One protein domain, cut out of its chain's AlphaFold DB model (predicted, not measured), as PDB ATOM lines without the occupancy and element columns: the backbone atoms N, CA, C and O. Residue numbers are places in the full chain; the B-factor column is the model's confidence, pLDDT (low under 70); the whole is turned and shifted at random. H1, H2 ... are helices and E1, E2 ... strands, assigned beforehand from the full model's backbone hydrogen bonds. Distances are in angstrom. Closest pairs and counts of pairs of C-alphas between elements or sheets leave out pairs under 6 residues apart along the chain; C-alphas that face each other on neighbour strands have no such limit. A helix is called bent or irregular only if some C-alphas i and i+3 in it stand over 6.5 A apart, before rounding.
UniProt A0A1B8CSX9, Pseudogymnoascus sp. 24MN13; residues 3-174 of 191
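This is residues 3 to 174 of the 191 residues of a protein of Pseudogymnoascus sp. 24MN13 (UniProt A0A1B8CSX9). A long antiparallel sheet, curled like part of a barrel, curls round helix H1, while H2 crosses the opposite face near E1, E3 and E6, and H3 lies along E6 and E5. E2 turns away from the sheet beyond E1 to pass by H1, and the small last helix H4 sits beyond the end of E2, reached by a loop whose residues 161 to 166 stick out with the end of H3, residues 158 to 160. The printed part has 172 residues, with four named helices and six named strands in the order E1 E2 H1 E3 E4 E5 H2 E6 H3 H4, and its class is mixed, helices and strands. The sheet runs E1, E3, E6, E5, E4, all antiparallel, and with H1 on one face and H2 on the other it makes three layers, helices on both faces of a sheet. The whole is compact, with a radius of gyration of the C-alphas of 17.0 A and spans of 53 by 41 by 29 A.

Residues 3 to 28 form a long stretch with no named element. E1 is residues 29 to 34, beginning at C-alpha 29 (149.008, 138.877, 135.193). It runs on into E2, residues 37 to 40, across a break of 2 residues, at 78 degrees. H1 is residues 49 to 62, 19.8 A long, and E3 is residues 67 to 72, 16.4 A. E4, residues 79 to 86, measures 23.3 A. E5, residues 92 to 103, measures 34.9 A and begins at C-alpha 92 (131.641, 112.933, 148.830). H2 is residues 106 to 119, 19.9 A long. E6 is residues 130 to 141, 35.4 A long. H3 is residues 146 to 160, 20.7 A long; it is neither bent nor irregular, but only just: C-alphas 151 and 154 are 6.2 A apart. H4 is residues 169 to 174, ending at C-alpha 174 (123.149, 135.159, 157.307).

The sheet is strongly twisted, with E1 and E4 as edge strands. E1 and E3 are antiparallel at 158 degrees, with N 34 and O 67 at 2.9 A. E3 and E6 stand at 140 degrees, with N 132 and O 70 at 2.8 A. The pairing is staggered: E6 pairs with E3 over residues 130 to 132 and with E5 over residues 132 to 141. E6 and E5 stand at 160 degrees, with N 98 and O 137 at 2.8 A. E4 and E5 form a hairpin at 149 degrees, with N 83 and O 95 at 2.9 A. H1 is on the sheet; its closest C-alphas to E5 are those of Cys 62 and Ala 97, 5.4 A. H2 is on the opposite face at a height over the sheet of 9.6 A, across the strands, at 70 degrees to E6 on the local plane; its closest C-alphas to E6 are those of Ala 109 and Tyr 131, 6.3 A. H3 is on the sheet at a height of 8.7 A, over E6 and E5, and only just along the strands, at 27 degrees to E5 on the local plane. E2 pairs with no named strand; its C-alpha 38 comes within 6.9 A of that of Met 59 in H1. H4 is not on the sheet; the C-alphas of Gly 40 in E2 and Ala 169 in H4 are 5.6 A apart. Every O i to N i+4 pair is within hydrogen-bond range in H1 and H4, against 9 of 10 in H2 and 8 of 11 in H3.

The two C-alphas farthest apart are those of Ser 90 and Ser 126, at 55.3 A. The printed part has no cut, and no link between named elements is long. The mean pLDDT of the printed part is 81.4; residues 122 to 128 and 145 to 174 are under 70, with a mean of 62 in H3 and 44 in H4.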
ATOM      1  N   CYS A   3     137.469 132.611 150.218       93.38
ATOM      2  CA  CYS A   3     138.921 132.442 150.198       93.38
ATOM      3  C   CYS A   3     139.589 133.328 149.140       93.38
ATOM      4  O   CYS A   3     138.934 133.806 148.213       93.38
ATOM      5  N   GLY A   4     140.883 133.577 149.298       94.44
ATOM      6  CA  GLY A   4     141.679 134.461 148.443       94.44
ATOM      7  C   GLY A   4     142.961 134.858 149.165       94.44
ATOM      8  O   GLY A   4     143.404 134.130 150.043       94.44
ATOM      9  N   VAL A   5     143.543 136.007 148.831       91.94
ATOM     10  CA  VAL A   5     144.647 136.580 149.620       91.94
ATOM     11  C   VAL A   5     144.125 137.481 150.735       91.94
ATOM     12  O   VAL A   5     143.110 138.167 150.570       91.94
ATOM     13  N   GLY A   6     144.846 137.505 151.854       86.94
ATOM     14  CA  GLY A   6     144.499 138.298 153.027       86.94
ATOM     15  C   GLY A   6     144.430 139.795 152.785       86.94
ATOM     16  O   GLY A   6     144.902 140.327 151.775       86.94
ATOM     17  N   ARG A   7     143.841 140.508 153.747       83.31
ATOM     18  CA  ARG A   7     143.740 141.971 153.687       83.31
ATOM     19  C   ARG A   7     145.116 142.634 153.694       83.31
ATOM     20  O   ARG A   7     145.315 143.610 152.977       83.31
ATOM     21  N   GLU A   8     146.036 142.106 154.494       85.06
ATOM     22  CA  GLU A   8     147.361 142.680 154.693       85.06
ATOM     23  C   GLU A   8     148.365 142.113 153.677       85.06
ATOM     24  O   GLU A   8     148.733 140.941 153.777       85.06
ATOM     25  N   PRO A   9     148.873 142.927 152.728       85.25
ATOM     26  CA  PRO A   9     149.806 142.460 151.695       85.25
ATOM     27  C   PRO A   9     151.088 141.840 152.248       85.25
ATOM     28  O   PRO A   9     151.662 140.937 151.647       85.25
ATOM     29  N   ALA A  10     151.534 142.320 153.410       85.56
ATOM     30  CA  ALA A  10     152.730 141.828 154.087       85.56
ATOM     31  C   ALA A  10     152.598 140.370 154.563       85.56
ATOM     32  O   ALA A  10     153.609 139.726 154.821       85.56
ATOM     33  N   GLN A  11     151.370 139.856 154.682       88.75
ATOM     34  CA  GLN A  11     151.096 138.475 155.081       88.75
ATOM     35  C   GLN A  11     150.947 137.536 153.878       88.75
ATOM     36  O   GLN A  11     150.788 136.331 154.057       88.75
ATOM     37  N   TRP A  12     150.993 138.056 152.647       92.38
ATOM     38  CA  TRP A  12     150.823 137.230 151.460       92.38
ATOM     39  C   TRP A  12     152.009 136.293 151.269       92.38
ATOM     40  O   TRP A  12     153.162 136.716 151.173       92.38
ATOM     41  N   VAL A  13     151.708 135.006 151.136       94.38
ATOM     42  CA  VAL A  13     152.716 133.971 150.919       94.38
ATOM     43  C   VAL A  13     152.800 133.662 149.432       94.38
ATOM     44  O   VAL A  13     151.804 133.311 148.799       94.38
ATOM     45  N   LYS A  14     153.997 133.797 148.857       93.00
ATOM     46  CA  LYS A  14     154.259 133.408 147.468       93.00
ATOM     47  C   LYS A  14     154.030 131.903 147.305       93.00
ATOM     48  O   LYS A  14     154.555 131.115 148.091       93.00
ATOM     49  N   ALA A  15     153.272 131.517 146.281       92.88
ATOM     50  CA  ALA A  15     153.069 130.114 145.958       92.88
ATOM     51  C   ALA A  15     154.388 129.472 145.485       92.88
ATOM     52  O   ALA A  15     155.182 130.129 144.794       92.88
ATOM     53  N   PRO A  16     154.658 128.210 145.859       90.31
ATOM     54  CA  PRO A  16     155.832 127.497 145.378       90.31
ATOM     55  C   PRO A  16     155.762 127.312 143.859       90.31
ATOM     56  O   PRO A  16     154.684 127.284 143.264       90.31
ATOM     57  N   ALA A  17     156.923 127.161 143.222       84.00
ATOM     58  CA  ALA A  17     156.951 126.809 141.809       84.00
ATOM     59  C   ALA A  17     156.251 125.449 141.596       84.00
ATOM     60  O   ALA A  17     156.429 124.543 142.418       84.00
ATOM     61  N   PRO A  18     155.480 125.280 140.508       82.81
ATOM     62  CA  PRO A  18     154.840 124.008 140.197       82.81
ATOM     63  C   PRO A  18     155.884 122.895 140.103       82.81
ATOM     64  O   PRO A  18     156.928 123.069 139.477       82.81
ATOM     65  N   ALA A  19     155.596 121.735 140.698       76.75
ATOM     66  CA  ALA A  19     156.514 120.596 140.667       76.75
ATOM     67  C   ALA A  19     156.742 120.056 139.242       76.75
ATOM     68  O   ALA A  19     157.795 119.488 138.955       76.75
ATOM     69  N   GLN A  20     155.762 120.228 138.346       78.31
ATOM     70  CA  GLN A  20     155.833 119.806 136.951       78.31
ATOM     71  C   GLN A  20     155.222 120.858 136.024       78.31
ATOM     72  O   GLN A  20     154.112 121.338 136.247       78.31
ATOM     73  N   GLY A  21     155.939 121.155 134.939       77.00
ATOM     74  CA  GLY A  21     155.487 122.066 133.892       77.00
ATOM     75  C   GLY A  21     155.547 123.547 134.274       77.00
ATOM     76  O   GLY A  21     156.005 123.933 135.347       77.00
ATOM     77  N   LYS A  22     155.098 124.391 133.345       79.19
ATOM     78  CA  LYS A  22     154.893 125.824 133.572       79.19
ATOM     79  C   LYS A  22     153.395 126.089 133.597       79.19
ATOM     80  O   LYS A  22     152.696 125.690 132.666       79.19
ATOM     81  N   ILE A  23     152.916 126.763 134.636       84.19
ATOM     82  CA  ILE A  23     151.554 127.297 134.650       84.19
ATOM     83  C   ILE A  23     151.550 128.551 133.773       84.19
ATOM     84  O   ILE A  23     152.408 129.422 133.921       84.19
ATOM     85  N   GLY A  24     150.620 128.610 132.822       85.94
ATOM     86  CA  GLY A  24     150.421 129.794 131.996       85.94
ATOM     87  C   GLY A  24     149.817 130.928 132.819       85.94
ATOM     88  O   GLY A  24     148.870 130.710 133.568       85.94
ATOM     89  N   HIS A  25     150.356 132.130 132.655       90.38
ATOM     90  CA  HIS A  25     149.827 133.332 133.288       90.38
ATOM     91  C   HIS A  25     148.602 133.858 132.536       90.38
ATOM     92  O   HIS A  25     148.564 133.837 131.299       90.38
ATOM     93  N   MET A  26     147.609 134.377 133.263       90.12
ATOM     94  CA  MET A  26     146.485 135.060 132.622       90.12
ATOM     95  C   MET A  26     146.921 136.370 131.944       90.12
ATOM     96  O   MET A  26     147.957 136.964 132.254       90.12
ATOM     97  N   LYS A  27     146.101 136.878 131.017       88.06
ATOM     98  CA  LYS A  27     146.368 138.177 130.382       88.06
ATOM     99  C   LYS A  27     146.430 139.282 131.441       88.06
ATOM    100  O   LYS A  27     145.498 139.444 132.224       88.06
ATOM    101  N   GLY A  28     147.508 140.065 131.413       88.56
ATOM    102  CA  GLY A  28     147.734 141.144 132.374       88.56
ATOM    103  C   GLY A  28     148.133 140.652 133.764       88.56
ATOM    104  O   GLY A  28     148.105 141.445 134.698       88.56
ATOM    105  N   ALA A  29     148.474 139.373 133.936       90.31
ATOM    106  CA  ALA A  29     149.008 138.877 135.193       90.31
ATOM    107  C   ALA A  29     150.258 139.648 135.623       90.31
ATOM    108  O   ALA A  29     151.079 140.048 134.800       90.31
ATOM    109  N   VAL A  30     150.439 139.768 136.934       89.19
ATOM    110  CA  VAL A  30     151.643 140.357 137.538       89.19
ATOM    111  C   VAL A  30     152.796 139.347 137.675       89.19
ATOM    112  O   VAL A  30     153.718 139.557 138.456       89.19
ATOM    113  N   GLY A  31     152.721 138.218 136.958       86.31
ATOM    114  CA  GLY A  31     153.801 137.229 136.852       86.31
ATOM    115  C   GLY A  31     154.069 136.406 138.116       86.31
ATOM    116  O   GLY A  31     155.123 135.781 138.227       86.31
ATOM    117  N   GLN A  32     153.148 136.394 139.084       89.69
ATOM    118  CA  GLN A  32     153.315 135.662 140.337       89.69
ATOM    119  C   GLN A  32     151.990 135.094 140.856       89.69
ATOM    120  O   GLN A  32     150.926 135.674 140.649       89.69
ATOM    121  N   PHE A  33     152.100 133.970 141.567       93.44
ATOM    122  CA  PHE A  33     151.011 133.318 142.283       93.44
ATOM    123  C   PHE A  33     151.205 133.426 143.802       93.44
ATOM    124  O   PHE A  33     152.337 133.427 144.301       93.44
ATOM    125  N   TRP A  34     150.099 133.492 144.539       95.19
ATOM    126  CA  TRP A  34     150.060 133.542 146.001       95.19
ATOM    127  C   TRP A  34     149.160 132.456 146.562       95.19
ATOM    128  O   TRP A  34     148.086 132.206 146.017       95.19
ATOM    129  N   LEU A  35     149.572 131.855 147.676       96.06
ATOM    130  CA  LEU A  35     148.760 130.847 148.344       96.06
ATOM    131  C   LEU A  35     147.435 131.463 148.818       96.06
ATOM    132  O   LEU A  35     147.453 132.528 149.445       96.06
ATOM    133  N   PRO A  36     146.293 130.813 148.542       96.12
ATOM    134  CA  PRO A  36     145.021 131.241 149.089       96.12
ATOM    135  C   PRO A  36     144.933 130.918 150.583       96.12
ATOM    136  O   PRO A  36     145.469 129.918 151.065       96.12
ATOM    137  N   GLU A  37     144.160 131.729 151.291       94.38
ATOM    138  CA  GLU A  37     143.722 131.505 152.662       94.38
ATOM    139  C   GLU A  37     142.194 131.582 152.764       94.38
ATOM    140  O   GLU A  37     141.514 132.177 151.919       94.38
ATOM    141  N   ILE A  38     141.635 130.959 153.803       92.56
ATOM    142  CA  ILE A  38     140.206 131.060 154.098       92.56
ATOM    143  C   ILE A  38     139.989 132.339 154.901       92.56
ATOM    144  O   ILE A  38     140.423 132.451 156.040       92.56
ATOM    145  N   LEU A  39     139.278 133.285 154.297       88.69
ATOM    146  CA  LEU A  39     138.984 134.595 154.882       88.69
ATOM    147  C   LEU A  39     137.732 134.556 155.762       88.69
ATOM    148  O   LEU A  39     137.539 135.395 156.637       88.69
ATOM    149  N   GLY A  40     136.853 133.585 155.510       85.25
ATOM    150  CA  GLY A  40     135.663 133.365 156.314       85.25
ATOM    151  C   GLY A  40     134.896 132.118 155.899       85.25
ATOM    152  O   GLY A  40     134.837 131.739 154.726       85.25
ATOM    153  N   SER A  41     134.253 131.475 156.863       86.31
ATOM    154  CA  SER A  41     133.393 130.320 156.630       86.31
ATOM    155  C   SER A  41     132.212 130.326 157.596       86.31
ATOM    156  O   SER A  41     132.265 130.913 158.675       86.31
ATOM    157  N   SER A  42     131.132 129.664 157.193       82.38
ATOM    158  CA  SER A  42     130.109 129.190 158.117       82.38
ATOM    159  C   SER A  42     129.809 127.728 157.739       82.38
ATOM    160  O   SER A  42     129.576 127.459 156.554       82.38
ATOM    161  N   PRO A  43     129.929 126.773 158.684       83.31
ATOM    162  CA  PRO A  43     130.404 126.957 160.066       83.31
ATOM    163  C   PRO A  43     131.844 127.510 160.140       83.31
ATOM    164  O   PRO A  43     132.587 127.475 159.152       83.31
ATOM    165  N   ARG A  44     132.209 128.111 161.282       79.88
ATOM    166  CA  ARG A  44     133.554 128.694 161.468       79.88
ATOM    167  C   ARG A  44     134.602 127.580 161.490       79.88
ATOM    168  O   ARG A  44     134.301 126.470 161.921       79.88
ATOM    169  N   LEU A  45     135.815 127.878 161.034       79.25
ATOM    170  CA  LEU A  45     136.905 126.901 160.923       79.25
ATOM    171  C   LEU A  45     137.244 126.223 162.250       79.25
ATOM    172  O   LEU A  45     137.501 125.025 162.279       79.25
ATOM    173  N   GLU A  46     137.217 126.977 163.342       82.06
ATOM    174  CA  GLU A  46     137.610 126.510 164.672       82.06
ATOM    175  C   GLU A  46     136.550 125.615 165.323       82.06
ATOM    176  O   GLU A  46     136.786 125.043 166.384       82.06
ATOM    177  N   GLN A  47     135.363 125.513 164.721       82.00
ATOM    178  CA  GLN A  47     134.231 124.824 165.326       82.00
ATOM    179  C   GLN A  47     134.353 123.299 165.242       82.00
ATOM    180  O   GLN A  47     133.904 122.607 166.154       82.00
ATOM    181  N   ASP A  48     134.918 122.771 164.154       86.81
ATOM    182  CA  ASP A  48     135.031 121.331 163.923       86.81
ATOM    183  C   ASP A  48     136.184 120.991 162.963       86.81
ATOM    184  O   ASP A  48     136.295 121.536 161.862       86.81
ATOM    185  N   ASN A  49     137.019 120.034 163.373       87.38
ATOM    186  CA  ASN A  49     138.198 119.591 162.633       87.38
ATOM    187  C   ASN A  49     137.851 118.918 161.301       87.38
ATOM    188  O   ASN A  49     138.633 119.016 160.352       87.38
ATOM    189  N   GLU A  50     136.724 118.210 161.213       86.50
ATOM    190  CA  GLU A  50     136.308 117.571 159.962       86.50
ATOM    191  C   GLU A  50     135.900 118.631 158.933       86.50
ATOM    192  O   GLU A  50     136.423 118.653 157.813       86.50
ATOM    193  N   ASN A  51     135.064 119.583 159.354       86.50
ATOM    194  CA  ASN A  51     134.719 120.755 158.556       86.50
ATOM    195  C   ASN A  51     135.955 121.572 158.159       86.50
ATOM    196  O   ASN A  51     136.071 121.966 157.000       86.50
ATOM    197  N   ALA A  52     136.916 121.781 159.062       90.94
ATOM    198  CA  ALA A  52     138.155 122.492 158.746       90.94
ATOM    199  C   ALA A  52     138.927 121.815 157.599       90.94
ATOM    200  O   ALA A  52     139.329 122.474 156.636       90.94
ATOM    201  N   ARG A  53     139.078 120.483 157.638       92.00
ATOM    202  CA  ARG A  53     139.722 119.720 156.551       92.00
ATOM    203  C   ARG A  53     138.950 119.830 155.236       92.00
ATOM    204  O   ARG A  53     139.571 119.998 154.182       92.00
ATOM    205  N   ALA A  54     137.619 119.750 155.287       92.31
ATOM    206  CA  ALA A  54     136.758 119.909 154.116       92.31
ATOM    207  C   ALA A  54     136.935 121.294 153.477       92.31
ATOM    208  O   ALA A  54     137.153 121.402 152.270       92.31
ATOM    209  N   LEU A  55     136.913 122.348 154.294       93.75
ATOM    210  CA  LEU A  55     137.079 123.734 153.862       93.75
ATOM    211  C   LEU A  55     138.470 123.980 153.266       93.75
ATOM    212  O   LEU A  55     138.577 124.586 152.202       93.75
ATOM    213  N   HIS A  56     139.537 123.455 153.872       94.75
ATOM    214  CA  HIS A  56     140.882 123.553 153.295       94.75
ATOM    215  C   HIS A  56     141.016 122.808 151.965       94.75
ATOM    216  O   HIS A  56     141.703 123.286 151.060       94.75
ATOM    217  N   SER A  57     140.360 121.657 151.822       94.94
ATOM    218  CA  SER A  57     140.330 120.917 150.555       94.94
ATOM    219  C   SER A  57     139.560 121.696 149.484       94.94
ATOM    220  O   SER A  57     140.022 121.832 148.352       94.94
ATOM    221  N   ALA A  58     138.433 122.302 149.864       95.25
ATOM    222  CA  ALA A  58     137.638 123.162 148.995       95.25
ATOM    223  C   ALA A  58     138.384 124.424 148.562       95.25
ATOM    224  O   ALA A  58     138.292 124.815 147.403       95.25
ATOM    225  N   MET A  59     139.161 125.040 149.455       96.25
ATOM    226  CA  MET A  59     139.965 126.222 149.140       96.25
ATOM    227  C   MET A  59     140.952 125.938 148.005       96.25
ATOM    228  O   MET A  59     141.046 126.723 147.064       96.25
ATOM    229  N   ARG A  60     141.637 124.789 148.049       94.94
ATOM    230  CA  ARG A  60     142.548 124.372 146.970       94.94
ATOM    231  C   ARG A  60     141.797 124.140 145.659       94.94
ATOM    232  O   ARG A  60     142.276 124.526 144.601       94.94
ATOM    233  N   ALA A  61     140.591 123.575 145.720       95.56
ATOM    234  CA  ALA A  61     139.753 123.386 144.535       95.56
ATOM    235  C   ALA A  61     139.203 124.707 143.953       95.56
ATOM    236  O   ALA A  61     138.953 124.794 142.750       95.56
ATOM    237  N   CYS A  62     139.040 125.750 144.774       95.38
ATOM    238  CA  CYS A  62     138.648 127.092 144.326       95.38
ATOM    239  C   CYS A  62     139.748 127.781 143.500       95.38
ATOM    240  O   CYS A  62     139.450 128.526 142.562       95.38
ATOM    241  N   PHE A  63     141.014 127.502 143.820       93.75
ATOM    242  CA  PHE A  63     142.189 128.048 143.144       93.75
ATOM    243  C   PHE A  63     143.133 126.924 142.681       93.75
ATOM    244  O   PHE A  63     144.164 126.698 143.310       93.75
ATOM    245  N   PRO A  64     142.835 126.241 141.555       87.56
ATOM    246  CA  PRO A  64     143.654 125.126 141.059       87.56
ATOM    247  C   PRO A  64     145.120 125.481 140.764       87.56
ATOM    248  O   PRO A  64     145.972 124.599 140.683       87.56
ATOM    249  N   HIS A  65     145.401 126.768 140.563       89.19
ATOM    250  CA  HIS A  65     146.723 127.319 140.272       89.19
ATOM    251  C   HIS A  65     147.102 128.422 141.263       89.19
ATOM    252  O   HIS A  65     147.865 129.311 140.911       89.19
ATOM    253  N   ASP A  66     146.535 128.394 142.473       94.50
ATOM    254  CA  ASP A  66     146.680 129.459 143.467       94.50
ATOM    255  C   ASP A  66     146.131 130.822 142.975       94.50
ATOM    256  O   ASP A  66     145.417 130.914 141.968       94.50
ATOM    257  N   VAL A  67     146.348 131.888 143.748       95.25
ATOM    258  CA  VAL A  67     145.802 133.224 143.468       95.25
ATOM    259  C   VAL A  67     146.730 133.963 142.514       95.25
ATOM    260  O   VAL A  67     147.893 134.186 142.837       95.25
ATOM    261  N   GLU A  68     146.206 134.415 141.377       94.38
ATOM    262  CA  GLU A  68     146.935 135.246 140.418       94.38
ATOM    263  C   GLU A  68     146.306 136.635 140.314       94.38
ATOM    264  O   GLU A  68     145.129 136.783 139.986       94.38
ATOM    265  N   ILE A  69     147.094 137.670 140.591       94.31
ATOM    266  CA  ILE A  69     146.657 139.063 140.467       94.31
ATOM    267  C   ILE A  69     146.904 139.526 139.033       94.31
ATOM    268  O   ILE A  69     147.929 139.202 138.431       94.31
ATOM    269  N   CYS A  70     145.990 140.324 138.490       93.12
ATOM    270  CA  CYS A  70     146.166 140.923 137.172       93.12
ATOM    271  C   CYS A  70     145.976 142.439 137.199       93.12
ATOM    272  O   CYS A  70     145.441 143.009 138.148       93.12
ATOM    273  N   THR A  71     146.441 143.096 136.144       91.94
ATOM    274  CA  THR A  71     146.261 144.519 135.890       91.94
ATOM    275  C   THR A  71     145.457 144.733 134.610       91.94
ATOM    276  O   THR A  71     145.607 144.005 133.625       91.94
ATOM    277  N   GLY A  72     144.574 145.728 134.617       89.62
ATOM    278  CA  GLY A  72     143.759 146.066 133.457       89.62
ATOM    279  C   GLY A  72     142.792 147.213 133.723       89.62
ATOM    280  O   GLY A  72     142.450 147.513 134.864       89.62
ATOM    281  N   ARG A  73     142.321 147.856 132.648       88.19
ATOM    282  CA  ARG A  73     141.348 148.964 132.733       88.19
ATOM    283  C   ARG A  73     139.954 148.506 133.172       88.19
ATOM    284  O   ARG A  73     139.209 149.288 133.751       88.19
ATOM    285  N   SER A  74     139.610 147.254 132.891       87.88
ATOM    286  CA  SER A  74     138.301 146.673 133.183       87.88
ATOM    287  C   SER A  74     138.453 145.493 134.128       87.88
ATOM    288  O   SER A  74     139.434 144.754 134.043       87.88
ATOM    289  N   GLN A  75     137.467 145.319 135.007       86.06
ATOM    290  CA  GLN A  75     137.375 144.148 135.872       86.06
ATOM    291  C   GLN A  75     137.292 142.881 135.009       86.06
ATOM    292  O   GLN A  75     136.486 142.851 134.072       86.06
ATOM    293  N   PRO A  76     138.083 141.834 135.298       89.56
ATOM    294  CA  PRO A  76     137.934 140.563 134.608       89.56
ATOM    295  C   PRO A  76     136.569 139.924 134.891       89.56
ATOM    296  O   PRO A  76     135.915 140.209 135.897       89.56
ATOM    297  N   HIS A  77     136.140 139.018 134.014       87.12
ATOM    298  CA  HIS A  77     134.872 138.318 134.198       87.12
ATOM    299  C   HIS A  77     134.888 137.458 135.466       87.12
ATOM    300  O   HIS A  77     135.853 136.740 135.753       87.12
ATOM    301  N   CYS A  78     133.787 137.521 136.214       86.88
ATOM    302  CA  CYS A  78     133.517 136.561 137.272       86.88
ATOM    303  C   CYS A  78     133.126 135.234 136.619       86.88
ATOM    304  O   CYS A  78     132.286 135.210 135.719       86.88
ATOM    305  N   VAL A  79     133.748 134.147 137.051       87.19
ATOM    306  CA  VAL A  79     133.543 132.808 136.486       87.19
ATOM    307  C   VAL A  79     133.264 131.836 137.610       87.19
ATOM    308  O   VAL A  79     133.750 132.034 138.724       87.19
ATOM    309  N   HIS A  80     132.497 130.792 137.329       87.88
ATOM    310  CA  HIS A  80     132.279 129.725 138.287       87.88
ATOM    311  C   HIS A  80     132.678 128.371 137.714       87.88
ATOM    312  O   HIS A  80     132.648 128.164 136.502       87.88
ATOM    313  N   HIS A  81     133.046 127.452 138.597       90.50
ATOM    314  CA  HIS A  81     133.284 126.056 138.256       90.50
ATOM    315  C   HIS A  81     132.842 125.151 139.398       90.50
ATOM    316  O   HIS A  81     132.896 125.518 140.574       90.50
ATOM    317  N   SER A  82     132.405 123.950 139.046       91.62
ATOM    318  CA  SER A  82     132.095 122.905 140.017       91.62
ATOM    319  C   SER A  82     133.323 122.044 140.290       91.62
ATOM    320  O   SER A  82     134.208 121.904 139.446       91.62
ATOM    321  N   PHE A  83     133.371 121.451 141.474       93.00
ATOM    322  CA  PHE A  83     134.403 120.499 141.865       93.00
ATOM    323  C   PHE A  83     133.811 119.432 142.786       93.00
ATOM    324  O   PHE A  83     132.749 119.617 143.379       93.00
ATOM    325  N   VAL A  84     134.500 118.302 142.906       93.19
ATOM    326  CA  VAL A  84     134.106 117.199 143.786       93.19
ATOM    327  C   VAL A  84     135.277 116.884 144.703       93.19
ATOM    328  O   VAL A  84     136.412 116.770 144.246       93.19
ATOM    329  N   LEU A  85     135.003 116.772 145.998       92.81
ATOM    330  CA  LEU A  85     135.967 116.368 147.011       92.81
ATOM    331  C   LEU A  85     135.549 115.013 147.562       92.81
ATOM    332  O   LEU A  85     134.461 114.869 148.118       92.81
ATOM    333  N   GLN A  86     136.437 114.040 147.443       89.50
ATOM    334  CA  GLN A  86     136.280 112.751 148.095       89.50
ATOM    335  C   GLN A  86     137.052 112.797 149.415       89.50
ATOM    336  O   GLN A  86     138.277 112.905 149.408       89.50
ATOM    337  N   GLN A  87     136.339 112.802 150.544       80.00
ATOM    338  CA  GLN A  87     136.969 112.834 151.869       80.00
ATOM    339  C   GLN A  87     137.395 111.430 152.310       80.00
ATOM    340  O   GLN A  87     138.511 111.247 152.788       80.00
ATOM    341  N   ASP A  88     136.519 110.447 152.103       77.31
ATOM    342  CA  ASP A  88     136.769 109.019 152.299       77.31
ATOM    343  C   ASP A  88     135.936 108.188 151.297       77.31
ATOM    344  O   ASP A  88     135.350 108.727 150.355       77.31
ATOM    345  N   SER A  89     135.892 106.862 151.458       72.56
ATOM    346  CA  SER A  89     135.137 105.962 150.572       72.56
ATOM    347  C   SER A  89     133.614 106.167 150.597       72.56
ATOM    348  O   SER A  89     132.926 105.664 149.713       72.56
ATOM    349  N   SER A  90     133.081 106.876 151.592       72.75
ATOM    350  CA  SER A  90     131.647 107.085 151.839       72.75
ATOM    351  C   SER A  90     131.202 108.553 151.827       72.75
ATOM    352  O   SER A  90     130.021 108.827 151.626       72.75
ATOM    353  N   HIS A  91     132.123 109.504 151.987       82.44
ATOM    354  CA  HIS A  91     131.827 110.932 152.075       82.44
ATOM    355  C   HIS A  91     132.345 111.682 150.848       82.44
ATOM    356  O   HIS A  91     133.541 111.934 150.686       82.44
ATOM    357  N   THR A  92     131.402 112.064 149.985       90.06
ATOM    358  CA  THR A  92     131.641 112.933 148.830       90.06
ATOM    359  C   THR A  92     130.997 114.293 149.068       90.06
ATOM    360  O   THR A  92     129.818 114.381 149.417       90.06
ATOM    361  N   LEU A  93     131.765 115.358 148.850       91.50
ATOM    362  CA  LEU A  93     131.275 116.729 148.849       91.50
ATOM    363  C   LEU A  93     131.317 117.292 147.432       91.50
ATOM    364  O   LEU A  93     132.334 117.240 146.745       91.50
ATOM    365  N   TYR A  94     130.208 117.884 147.026       90.62
ATOM    366  CA  TYR A  94     130.055 118.618 145.784       90.62
ATOM    367  C   TYR A  94     130.213 120.098 146.086       90.62
ATOM    368  O   TYR A  94     129.509 120.651 146.934       90.62
ATOM    369  N   GLY A  95     131.160 120.724 145.405       91.00
ATOM    370  CA  GLY A  95     131.475 122.125 145.562       91.00
ATOM    371  C   GLY A  95     131.185 122.925 144.308       91.00
ATOM    372  O   GLY A  95     131.286 122.429 143.186       91.00
ATOM    373  N   ILE A  96     130.870 124.194 144.513       89.81
ATOM    374  CA  ILE A  96     130.934 125.203 143.465       89.81
ATOM    375  C   ILE A  96     131.788 126.366 143.950       89.81
ATOM    376  O   ILE A  96     131.742 126.740 145.126       89.81
ATOM    377  N   ALA A  97     132.600 126.901 143.054       91.81
ATOM    378  CA  ALA A  97     133.468 128.043 143.264       91.81
ATOM    379  C   ALA A  97     133.014 129.157 142.325       91.81
ATOM    380  O   ALA A  97     132.952 128.934 141.124       91.81
ATOM    381  N   LEU A  98     132.713 130.344 142.852       90.12
ATOM    382  CA  LEU A  98     132.530 131.570 142.080       90.12
ATOM    383  C   LEU A  98     133.737 132.471 142.329       90.12
ATOM    384  O   LEU A  98     133.888 133.039 143.414       90.12
ATOM    385  N   ARG A  99     134.571 132.628 141.303       91.00
ATOM    386  CA  ARG A  99     135.661 133.597 141.284       91.00
ATOM    387  C   ARG A  99     135.104 134.983 141.010       91.00
ATOM    388  O   ARG A  99     134.473 135.219 139.980       91.00
ATOM    389  N   VAL A 100     135.404 135.902 141.915       88.56
ATOM    390  CA  VAL A 100     135.046 137.317 141.847       88.56
ATOM    391  C   VAL A 100     136.301 138.171 141.942       88.56
ATOM    392  O   VAL A 100     137.329 137.722 142.444       88.56
ATOM    393  N   TRP A 101     136.226 139.409 141.468       87.88
ATOM    394  CA  TRP A 101     137.385 140.295 141.386       87.88
ATOM    395  C   TRP A 101     137.165 141.544 142.221       87.88
ATOM    396  O   TRP A 101     136.178 142.252 142.047       87.88
ATOM    397  N   SER A 102     138.107 141.850 143.105       88.25
ATOM    398  CA  SER A 102     138.117 143.103 143.852       88.25
ATOM    399  C   SER A 102     139.183 144.028 143.288       88.25
ATOM    400  O   SER A 102     140.288 143.588 142.968       88.25
ATOM    401  N   ARG A 103     138.866 145.318 143.184       87.69
ATOM    402  CA  ARG A 103     139.875 146.337 142.903       87.69
ATOM    403  C   ARG A 103     140.815 146.437 144.107       87.69
ATOM    404  O   ARG A 103     140.341 146.583 145.232       87.69
ATOM    405  N   ALA A 104     142.123 146.377 143.876       88.06
ATOM    406  CA  ALA A 104     143.101 146.634 144.924       88.06
ATOM    407  C   ALA A 104     142.923 148.061 145.467       88.06
ATOM    408  O   ALA A 104     142.778 149.011 144.696       88.06
ATOM    409  N   ASP A 105     142.927 148.205 146.790       85.94
ATOM    410  CA  ASP A 105     143.087 149.519 147.416       85.94
ATOM    411  C   ASP A 105     144.521 150.034 147.238       85.94
ATOM    412  O   ASP A 105     145.391 149.333 146.723       85.94
ATOM    413  N   GLU A 106     144.761 151.273 147.659       87.25
ATOM    414  CA  GLU A 106     146.045 151.951 147.492       87.25
ATOM    415  C   GLU A 106     147.212 151.176 148.121       87.25
ATOM    416  O   GLU A 106     148.214 150.937 147.451       87.25
ATOM    417  N   LYS A 107     147.041 150.673 149.351       87.25
ATOM    418  CA  LYS A 107     148.066 149.897 150.069       87.25
ATOM    419  C   LYS A 107     148.416 148.594 149.341       87.25
ATOM    420  O   LYS A 107     149.592 148.255 149.178       87.25
ATOM    421  N   ARG A 108     147.400 147.848 148.888       89.50
ATOM    422  CA  ARG A 108     147.584 146.624 148.089       89.50
ATOM    423  C   ARG A 108     148.235 146.945 146.747       89.50
ATOM    424  O   ARG A 108     149.188 146.272 146.366       89.50
ATOM    425  N   ALA A 109     147.762 147.979 146.056       91.12
ATOM    426  CA  ALA A 109     148.287 148.402 144.763       91.12
ATOM    427  C   ALA A 109     149.760 148.825 144.841       91.12
ATOM    428  O   ALA A 109     150.547 148.435 143.981       91.12
ATOM    429  N   GLU A 110     150.146 149.577 145.873       90.62
ATOM    430  CA  GLU A 110     151.533 149.973 146.121       90.62
ATOM    431  C   GLU A 110     152.429 148.757 146.364       90.62
ATOM    432  O   GLU A 110     153.448 148.604 145.693       90.62
ATOM    433  N   THR A 111     151.995 147.824 147.217       89.69
ATOM    434  CA  THR A 111     152.761 146.595 147.480       89.69
ATOM    435  C   THR A 111     152.963 145.766 146.209       89.69
ATOM    436  O   THR A 111     154.065 145.278 145.950       89.69
ATOM    437  N   ILE A 112     151.913 145.616 145.391       90.81
ATOM    438  CA  ILE A 112     151.997 144.910 144.105       90.81
ATOM    439  C   ILE A 112     152.970 145.640 143.172       90.81
ATOM    440  O   ILE A 112     153.827 145.002 142.564       90.81
ATOM    441  N   ARG A 113     152.883 146.971 143.085       90.00
ATOM    442  CA  ARG A 113     153.769 147.792 142.251       90.00
ATOM    443  C   ARG A 113     155.235 147.619 142.652       90.00
ATOM    444  O   ARG A 113     156.080 147.405 141.788       90.00
ATOM    445  N   ASP A 114     155.540 147.664 143.943       88.56
ATOM    446  CA  ASP A 114     156.907 147.520 144.447       88.56
ATOM    447  C   ASP A 114     157.443 146.093 144.339       88.56
ATOM    448  O   ASP A 114     158.649 145.884 144.198       88.56
ATOM    449  N   LEU A 115     156.573 145.084 144.381       84.69
ATOM    450  CA  LEU A 115     156.960 143.728 144.014       84.69
ATOM    451  C   LEU A 115     157.365 143.668 142.537       84.69
ATOM    452  O   LEU A 115     158.471 143.223 142.244       84.69
ATOM    453  N   ARG A 116     156.516 144.174 141.634       85.62
ATOM    454  CA  ARG A 116     156.767 144.142 140.186       85.62
ATOM    455  C   ARG A 116     158.045 144.878 139.797       85.62
ATOM    456  O   ARG A 116     158.845 144.316 139.064       85.62
ATOM    457  N   LYS A 117     158.309 146.059 140.373       85.88
ATOM    458  CA  LYS A 117     159.578 146.798 140.190       85.88
ATOM    459  C   LYS A 117     160.825 145.970 140.515       85.88
ATOM    460  O   LYS A 117     161.882 146.212 139.950       85.88
ATOM    461  N   ARG A 118     160.730 145.043 141.475       83.56
ATOM    462  CA  ARG A 118     161.857 144.198 141.902       83.56
ATOM    463  C   ARG A 118     162.009 142.942 141.051       83.56
ATOM    464  O   ARG A 118     163.103 142.392 140.996       83.56
ATOM    465  N   THR A 119     160.924 142.456 140.450       77.81
ATOM    466  CA  THR A 119     160.897 141.174 139.732       77.81
ATOM    467  C   THR A 119     160.915 141.315 138.215       77.81
ATOM    468  O   THR A 119     161.352 140.390 137.537       77.81
ATOM    469  N   GLU A 120     160.439 142.434 137.673       79.00
ATOM    470  CA  GLU A 120     160.354 142.696 136.237       79.00
ATOM    471  C   GLU A 120     161.463 143.675 135.821       79.00
ATOM    472  O   GLU A 120     161.526 144.794 136.324       79.00
ATOM    473  N   SER A 121     162.343 143.259 134.903       70.44
ATOM    474  CA  SER A 121     163.458 144.085 134.406       70.44
ATOM    475  C   SER A 121     163.000 145.285 133.571       70.44
ATOM    476  O   SER A 121     163.635 146.333 133.624       70.44
ATOM    477  N   ASP A 122     161.875 145.145 132.863       69.06
ATOM    478  CA  ASP A 122     161.287 146.168 131.985       69.06
ATOM    479  C   ASP A 122     159.992 146.744 132.582       69.06
ATOM    480  O   ASP A 122     159.001 146.961 131.883       69.06
ATOM    481  N   PHE A 123     159.958 146.929 133.906       69.44
ATOM    482  CA  PHE A 123     158.779 147.461 134.582       69.44
ATOM    483  C   PHE A 123     158.494 148.907 134.145       69.44
ATOM    484  O   PHE A 123     159.136 149.852 134.608       69.44
ATOM    485  N   ASP A 124     157.491 149.086 133.287       66.62
ATOM    486  CA  ASP A 124     156.994 150.409 132.923       66.62
ATOM    487  C   ASP A 124     156.030 150.935 133.997       66.62
ATOM    488  O   ASP A 124     154.902 150.458 134.159       66.62
ATOM    489  N   VAL A 125     156.478 151.960 134.723       62.59
ATOM    490  CA  VAL A 125     155.685 152.663 135.741       62.59
ATOM    491  C   VAL A 125     154.449 153.328 135.119       62.59
ATOM    492  O   VAL A 125     153.438 153.466 135.803       62.59
ATOM    493  N   SER A 126     154.493 153.688 133.828       55.19
ATOM    494  CA  SER A 126     153.383 154.310 133.097       55.19
ATOM    495  C   SER A 126     152.221 153.347 132.814       55.19
ATOM    496  O   SER A 126     151.162 153.782 132.346       55.19
ATOM    497  N   ALA A 127     152.369 152.049 133.103       59.97
ATOM    498  CA  ALA A 127     151.280 151.082 133.074       59.97
ATOM    499  C   ALA A 127     150.393 151.229 134.329       59.97
ATOM    500  O   ALA A 127     150.297 150.317 135.152       59.97
ATOM    501  N   ASP A 128     149.722 152.381 134.452       59.97
ATOM    502  CA  ASP A 128     148.728 152.751 135.480       59.97
ATOM    503  C   ASP A 128     147.421 151.937 135.346       59.97
ATOM    504  O   ASP A 128     146.295 152.436 135.276       59.97
ATOM    505  N   GLY A 129     147.561 150.620 135.235       75.56
ATOM    506  CA  GLY A 129     146.444 149.700 135.212       75.56
ATOM    507  C   GLY A 129     145.928 149.455 136.626       75.56
ATOM    508  O   GLY A 129     146.691 149.270 137.574       75.56
ATOM    509  N   THR A 130     144.606 149.412 136.765       89.81
ATOM    510  CA  THR A 130     143.970 148.981 138.009       89.81
ATOM    511  C   THR A 130     144.351 147.531 138.300       89.81
ATOM    512  O   THR A 130     144.214 146.676 137.424       89.81
ATOM    513  N   TYR A 131     144.809 147.247 139.521       91.88
ATOM    514  CA  TYR A 131     145.053 145.878 139.963       91.88
ATOM    515  C   TYR A 131     143.754 145.218 140.423       91.88
ATOM    516  O   TYR A 131     142.993 145.785 141.212       91.88
ATOM    517  N   TRP A 132     143.532 143.998 139.950       93.19
ATOM    518  CA  TRP A 132     142.382 143.169 140.266       93.19
ATOM    519  C   TRP A 132     142.846 141.917 140.996       93.19
ATOM    520  O   TRP A 132     143.659 141.143 140.489       93.19
ATOM    521  N   ILE A 133     142.310 141.729 142.195       93.88
ATOM    522  CA  ILE A 133     142.651 140.627 143.090       93.88
ATOM    523  C   ILE A 133     141.482 139.643 143.083       93.88
ATOM    524  O   ILE A 133     140.355 140.059 143.388       93.88
ATOM    525  N   PRO A 134     141.704 138.365 142.730       95.00
ATOM    526  CA  PRO A 134     140.631 137.397 142.733       95.00
ATOM    527  C   PRO A 134     140.369 136.874 144.144       95.00
ATOM    528  O   PRO A 134     141.277 136.553 144.908       95.00
ATOM    529  N   TYR A 135     139.087 136.735 144.441       92.94
ATOM    530  CA  TYR A 135     138.549 136.043 145.602       92.94
ATOM    531  C   TYR A 135     137.604 134.954 145.109       92.94
ATOM    532  O   TYR A 135     137.122 135.001 143.977       92.94
ATOM    533  N   CYS A 136     137.324 133.970 145.950       92.19
ATOM    534  CA  CYS A 136     136.391 132.912 145.621       92.19
ATOM    535  C   CYS A 136     135.362 132.718 146.726       92.19
ATOM    536  O   CYS A 136     135.702 132.505 147.893       92.19
ATOM    537  N   LEU A 137     134.095 132.747 146.325       89.56
ATOM    538  CA  LEU A 137     132.961 132.320 147.130       89.56
ATOM    539  C   LEU A 137     132.688 130.856 146.812       89.56
ATOM    540  O   LEU A 137     132.638 130.478 145.645       89.56
ATOM    541  N   SER A 138     132.525 130.022 147.831       89.69
ATOM    542  CA  SER A 138     132.272 128.602 147.623       89.69
ATOM    543  C   SER A 138     131.234 128.033 148.573       89.69
ATOM    544  O   SER A 138     131.205 128.357 149.767       89.69
ATOM    545  N   PHE A 139     130.401 127.162 148.010       88.19
ATOM    546  CA  PHE A 139     129.407 126.363 148.711       88.19
ATOM    547  C   PHE A 139     129.778 124.893 148.571       88.19
ATOM    548  O   PHE A 139     130.182 124.457 147.495       88.19
ATOM    549  N   LEU A 140     129.620 124.147 149.662       88.06
ATOM    550  CA  LEU A 140     129.822 122.705 149.717       88.06
ATOM    551  C   LEU A 140     128.500 122.038 150.079       88.06
ATOM    552  O   LEU A 140     127.761 122.526 150.933       88.06
ATOM    553  N   SER A 141     128.216 120.914 149.437       86.94
ATOM    554  CA  SER A 141     126.996 120.143 149.625       86.94
ATOM    555  C   SER A 141     127.312 118.653 149.617       86.94
ATOM    556  O   SER A 141     128.164 118.198 148.864       86.94
ATOM    557  N   ARG A 142     126.579 117.864 150.406       86.62
ATOM    558  CA  ARG A 142     126.598 116.391 150.307       86.62
ATOM    559  C   ARG A 142     125.777 115.860 149.128       86.62
ATOM    560  O   ARG A 142     125.820 114.673 148.831       86.62
ATOM    561  N   TYR A 143     125.034 116.737 148.460       83.31
ATOM    562  CA  TYR A 143     124.200 116.417 147.306       83.31
ATOM    563  C   TYR A 143     124.726 117.122 146.048       83.31
ATOM    564  O   TYR A 143     125.144 118.282 146.153       83.31
ATOM    565  N   PRO A 144     124.662 116.469 144.876       78.94
ATOM    566  CA  PRO A 144     125.038 117.054 143.593       78.94
ATOM    567  C   PRO A 144     124.032 118.145 143.192       78.94
ATOM    568  O   PRO A 144     122.996 117.871 142.599       78.94
ATOM    569  N   LEU A 145     124.307 119.391 143.589       68.56
ATOM    570  CA  LEU A 145     123.435 120.558 143.368       68.56
ATOM    571  C   LEU A 145     124.092 121.600 142.451       68.56
ATOM    572  O   LEU A 145     123.880 122.798 142.627       68.56
ATOM    573  N   HIS A 146     124.937 121.152 141.522       68.81
ATOM    574  CA  HIS A 146     125.784 122.009 140.680       68.81
ATOM    575  C   HIS A 146     124.972 123.094 139.967       68.81
ATOM    576  O   HIS A 146     125.317 124.269 140.070       68.81
ATOM    577  N   ASP A 147     123.863 122.702 139.338       64.88
ATOM    578  CA  ASP A 147     123.025 123.600 138.542       64.88
ATOM    579  C   ASP A 147     122.328 124.640 139.432       64.88
ATOM    580  O   ASP A 147     122.415 125.841 139.197       64.88
ATOM    581  N   LEU A 148     121.737 124.195 140.549       63.06
ATOM    582  CA  LEU A 148     121.049 125.078 141.495       63.06
ATOM    583  C   LEU A 148     122.006 126.096 142.131       63.06
ATOM    584  O   LEU A 148     121.672 127.269 142.279       63.06
ATOM    585  N   LEU A 149     123.194 125.654 142.547       61.62
ATOM    586  CA  LEU A 149     124.164 126.535 143.194       61.62
ATOM    587  C   LEU A 149     124.872 127.449 142.181       61.62
ATOM    588  O   LEU A 149     125.289 128.549 142.555       61.62
ATOM    589  N   GLY A 150     124.975 127.015 140.920       62.00
ATOM    590  CA  GLY A 150     125.498 127.788 139.793       62.00
ATOM    591  C   GLY A 150     124.673 129.023 139.484       62.00
ATOM    592  O   GLY A 150     125.252 130.083 139.272       62.00
ATOM    593  N   ASP A 151     123.348 128.921 139.568       65.56
ATOM    594  CA  ASP A 151     122.443 130.049 139.322       65.56
ATOM    595  C   ASP A 151     122.317 130.986 140.533       65.56
ATOM    596  O   ASP A 151     122.220 132.211 140.393       65.56
ATOM    597  N   LEU A 152     122.362 130.429 141.747       64.88
ATOM    598  CA  LEU A 152     122.260 131.207 142.983       64.88
ATOM    599  C   LEU A 152     123.458 132.147 143.160       64.88
ATOM    600  O   LEU A 152     123.288 133.311 143.516       64.88
ATOM    601  N   LEU A 153     124.673 131.677 142.886       64.81
ATOM    602  CA  LEU A 153     125.905 132.414 143.170       64.81
ATOM    603  C   LEU A 153     126.028 133.764 142.426       64.81
ATOM    604  O   LEU A 153     126.287 134.775 143.086       64.81
ATOM    605  N   PRO A 154     125.818 133.846 141.098       64.38
ATOM    606  CA  PRO A 154     125.805 135.109 140.365       64.38
ATOM    607  C   PRO A 154     124.663 136.037 140.794       64.38
ATOM    608  O   PRO A 154     124.880 137.239 140.952       64.38
ATOM    609  N   GLY A 155     123.459 135.496 141.022       62.47
ATOM    610  CA  GLY A 155     122.301 136.279 141.467       62.47
ATOM    611  C   GLY A 155     122.524 136.914 142.839       62.47
ATOM    612  O   GLY A 155     122.198 138.086 143.062       62.47
ATOM    613  N   MET A 156     123.160 136.170 143.740       63.19
ATOM    614  CA  MET A 156     123.574 136.701 145.023       63.19
ATOM    615  C   MET A 156     124.715 137.719 144.869       63.19
ATOM    616  O   MET A 156     124.638 138.781 145.481       63.19
ATOM    617  N   TRP A 157     125.698 137.496 143.983       61.50
ATOM    618  CA  TRP A 157     126.767 138.469 143.703       61.50
ATOM    619  C   TRP A 157     126.261 139.829 143.220       61.50
ATOM    620  O   TRP A 157     126.774 140.865 143.643       61.50
ATOM    621  N   ILE A 158     125.216 139.853 142.395       60.22
ATOM    622  CA  ILE A 158     124.592 141.104 141.945       60.22
ATOM    623  C   ILE A 158     124.001 141.894 143.125       60.22
ATOM    624  O   ILE A 158     124.121 143.121 143.166       60.22
ATOM    625  N   HIS A 159     123.392 141.210 144.098       54.81
ATOM    626  CA  HIS A 159     122.922 141.843 145.334       54.81
ATOM    627  C   HIS A 159     124.085 142.278 146.234       54.81
ATOM    628  O   HIS A 159     124.034 143.347 146.840       54.81
ATOM    629  N   TRP A 160     125.146 141.476 146.278       54.41
ATOM    630  CA  TRP A 160     126.342 141.700 147.080       54.41
ATOM    631  C   TRP A 160     127.135 142.932 146.614       54.41
ATOM    632  O   TRP A 160     127.450 143.792 147.427       54.41
ATOM    633  N   ASN A 161     127.365 143.127 145.314       52.97
ATOM    634  CA  ASN A 161     128.160 144.258 144.804       52.97
ATOM    635  C   ASN A 161     127.614 145.654 145.212       52.97
ATOM    636  O   ASN A 161     128.339 146.643 145.183       52.97
ATOM    637  N   LYS A 162     126.341 145.751 145.631       49.78
ATOM    638  CA  LYS A 162     125.732 146.995 146.139       49.78
ATOM    639  C   LYS A 162     125.978 147.256 147.633       49.78
ATOM    640  O   LYS A 162     125.819 148.391 148.070       49.78
ATOM    641  N   ALA A 163     126.354 146.241 148.411       43.84
ATOM    642  CA  ALA A 163     126.675 146.353 149.831       43.84
ATOM    643  C   ALA A 163     128.202 146.360 149.996       43.84
ATOM    644  O   ALA A 163     128.858 145.324 149.993       43.84
ATOM    645  N   THR A 164     128.790 147.546 150.109       41.47
ATOM    646  CA  THR A 164     130.235 147.818 150.004       41.47
ATOM    647  C   THR A 164     131.115 147.259 151.142       41.47
ATOM    648  O   THR A 164     132.194 147.794 151.382       41.47
ATOM    649  N   ASN A 165     130.704 146.210 151.869       42.53
ATOM    650  CA  ASN A 165     131.437 145.734 153.053       42.53
ATOM    651  C   ASN A 165     131.338 144.218 153.358       42.53
ATOM    652  O   ASN A 165     131.436 143.803 154.512       42.53
ATOM    653  N   LEU A 166     131.205 143.390 152.315       46.03
ATOM    654  CA  LEU A 166     130.926 141.938 152.358       46.03
ATOM    655  C   LEU A 166     131.927 141.011 153.055       46.03
ATOM    656  O   LEU A 166     131.731 139.796 153.068       46.03
ATOM    657  N   PHE A 167     133.000 141.540 153.626       47.56
ATOM    658  CA  PHE A 167     134.005 140.724 154.302       47.56
ATOM    659  C   PHE A 167     133.729 140.566 155.806       47.56
ATOM    660  O   PHE A 167     134.639 140.247 156.566       47.56
ATOM    661  N   HIS A 168     132.481 140.750 156.250       44.78
ATOM    662  CA  HIS A 168     132.068 140.389 157.605       44.78
ATOM    663  C   HIS A 168     131.540 138.947 157.636       44.78
ATOM    664  O   HIS A 168     130.550 138.607 156.986       44.78
ATOM    665  N   ALA A 169     132.169 138.093 158.449       41.78
ATOM    666  CA  ALA A 169     131.767 136.696 158.647       41.78
ATOM    667  C   ALA A 169     130.287 136.532 159.074       41.78
ATOM    668  O   ALA A 169     129.664 135.515 158.768       41.78
ATOM    669  N   GLU A 170     129.693 137.534 159.733       41.62
ATOM    670  CA  GLU A 170     128.272 137.530 160.110       41.62
ATOM    671  C   GLU A 170     127.312 137.688 158.922       41.62
ATOM    672  O   GLU A 170     126.227 137.104 158.923       41.62
ATOM    673  N   GLU A 171     127.694 138.441 157.888       43.81
ATOM    674  CA  GLU A 171     126.890 138.576 156.666       43.81
ATOM    675  C   GLU A 171     126.938 137.282 155.846       43.81
ATOM    676  O   GLU A 171     125.901 136.794 155.396       43.81
ATOM    677  N   VAL A 172     128.115 136.646 155.776       46.28
ATOM    678  CA  VAL A 172     128.302 135.306 155.189       46.28
ATOM    679  C   VAL A 172     127.488 134.238 155.942       46.28
ATOM    680  O   VAL A 172     126.924 133.339 155.319       46.28
ATOM    681  N   SER A 173     127.365 134.343 157.270       42.03
ATOM    682  CA  SER A 173     126.541 133.433 158.081       42.03
ATOM    683  C   SER A 173     125.033 133.614 157.840       42.03
ATOM    684  O   SER A 173     124.318 132.620 157.690       42.03
ATOM    685  N   ARG A 174     124.543 134.860 157.710       47.94
ATOM    686  CA  ARG A 174     123.149 135.159 157.307       47.94
ATOM    687  C   ARG A 174     122.806 134.589 155.929       47.94
ATOM    688  O   ARG A 174     121.709 134.089 155.708       47.94
TER     689      ARG A 174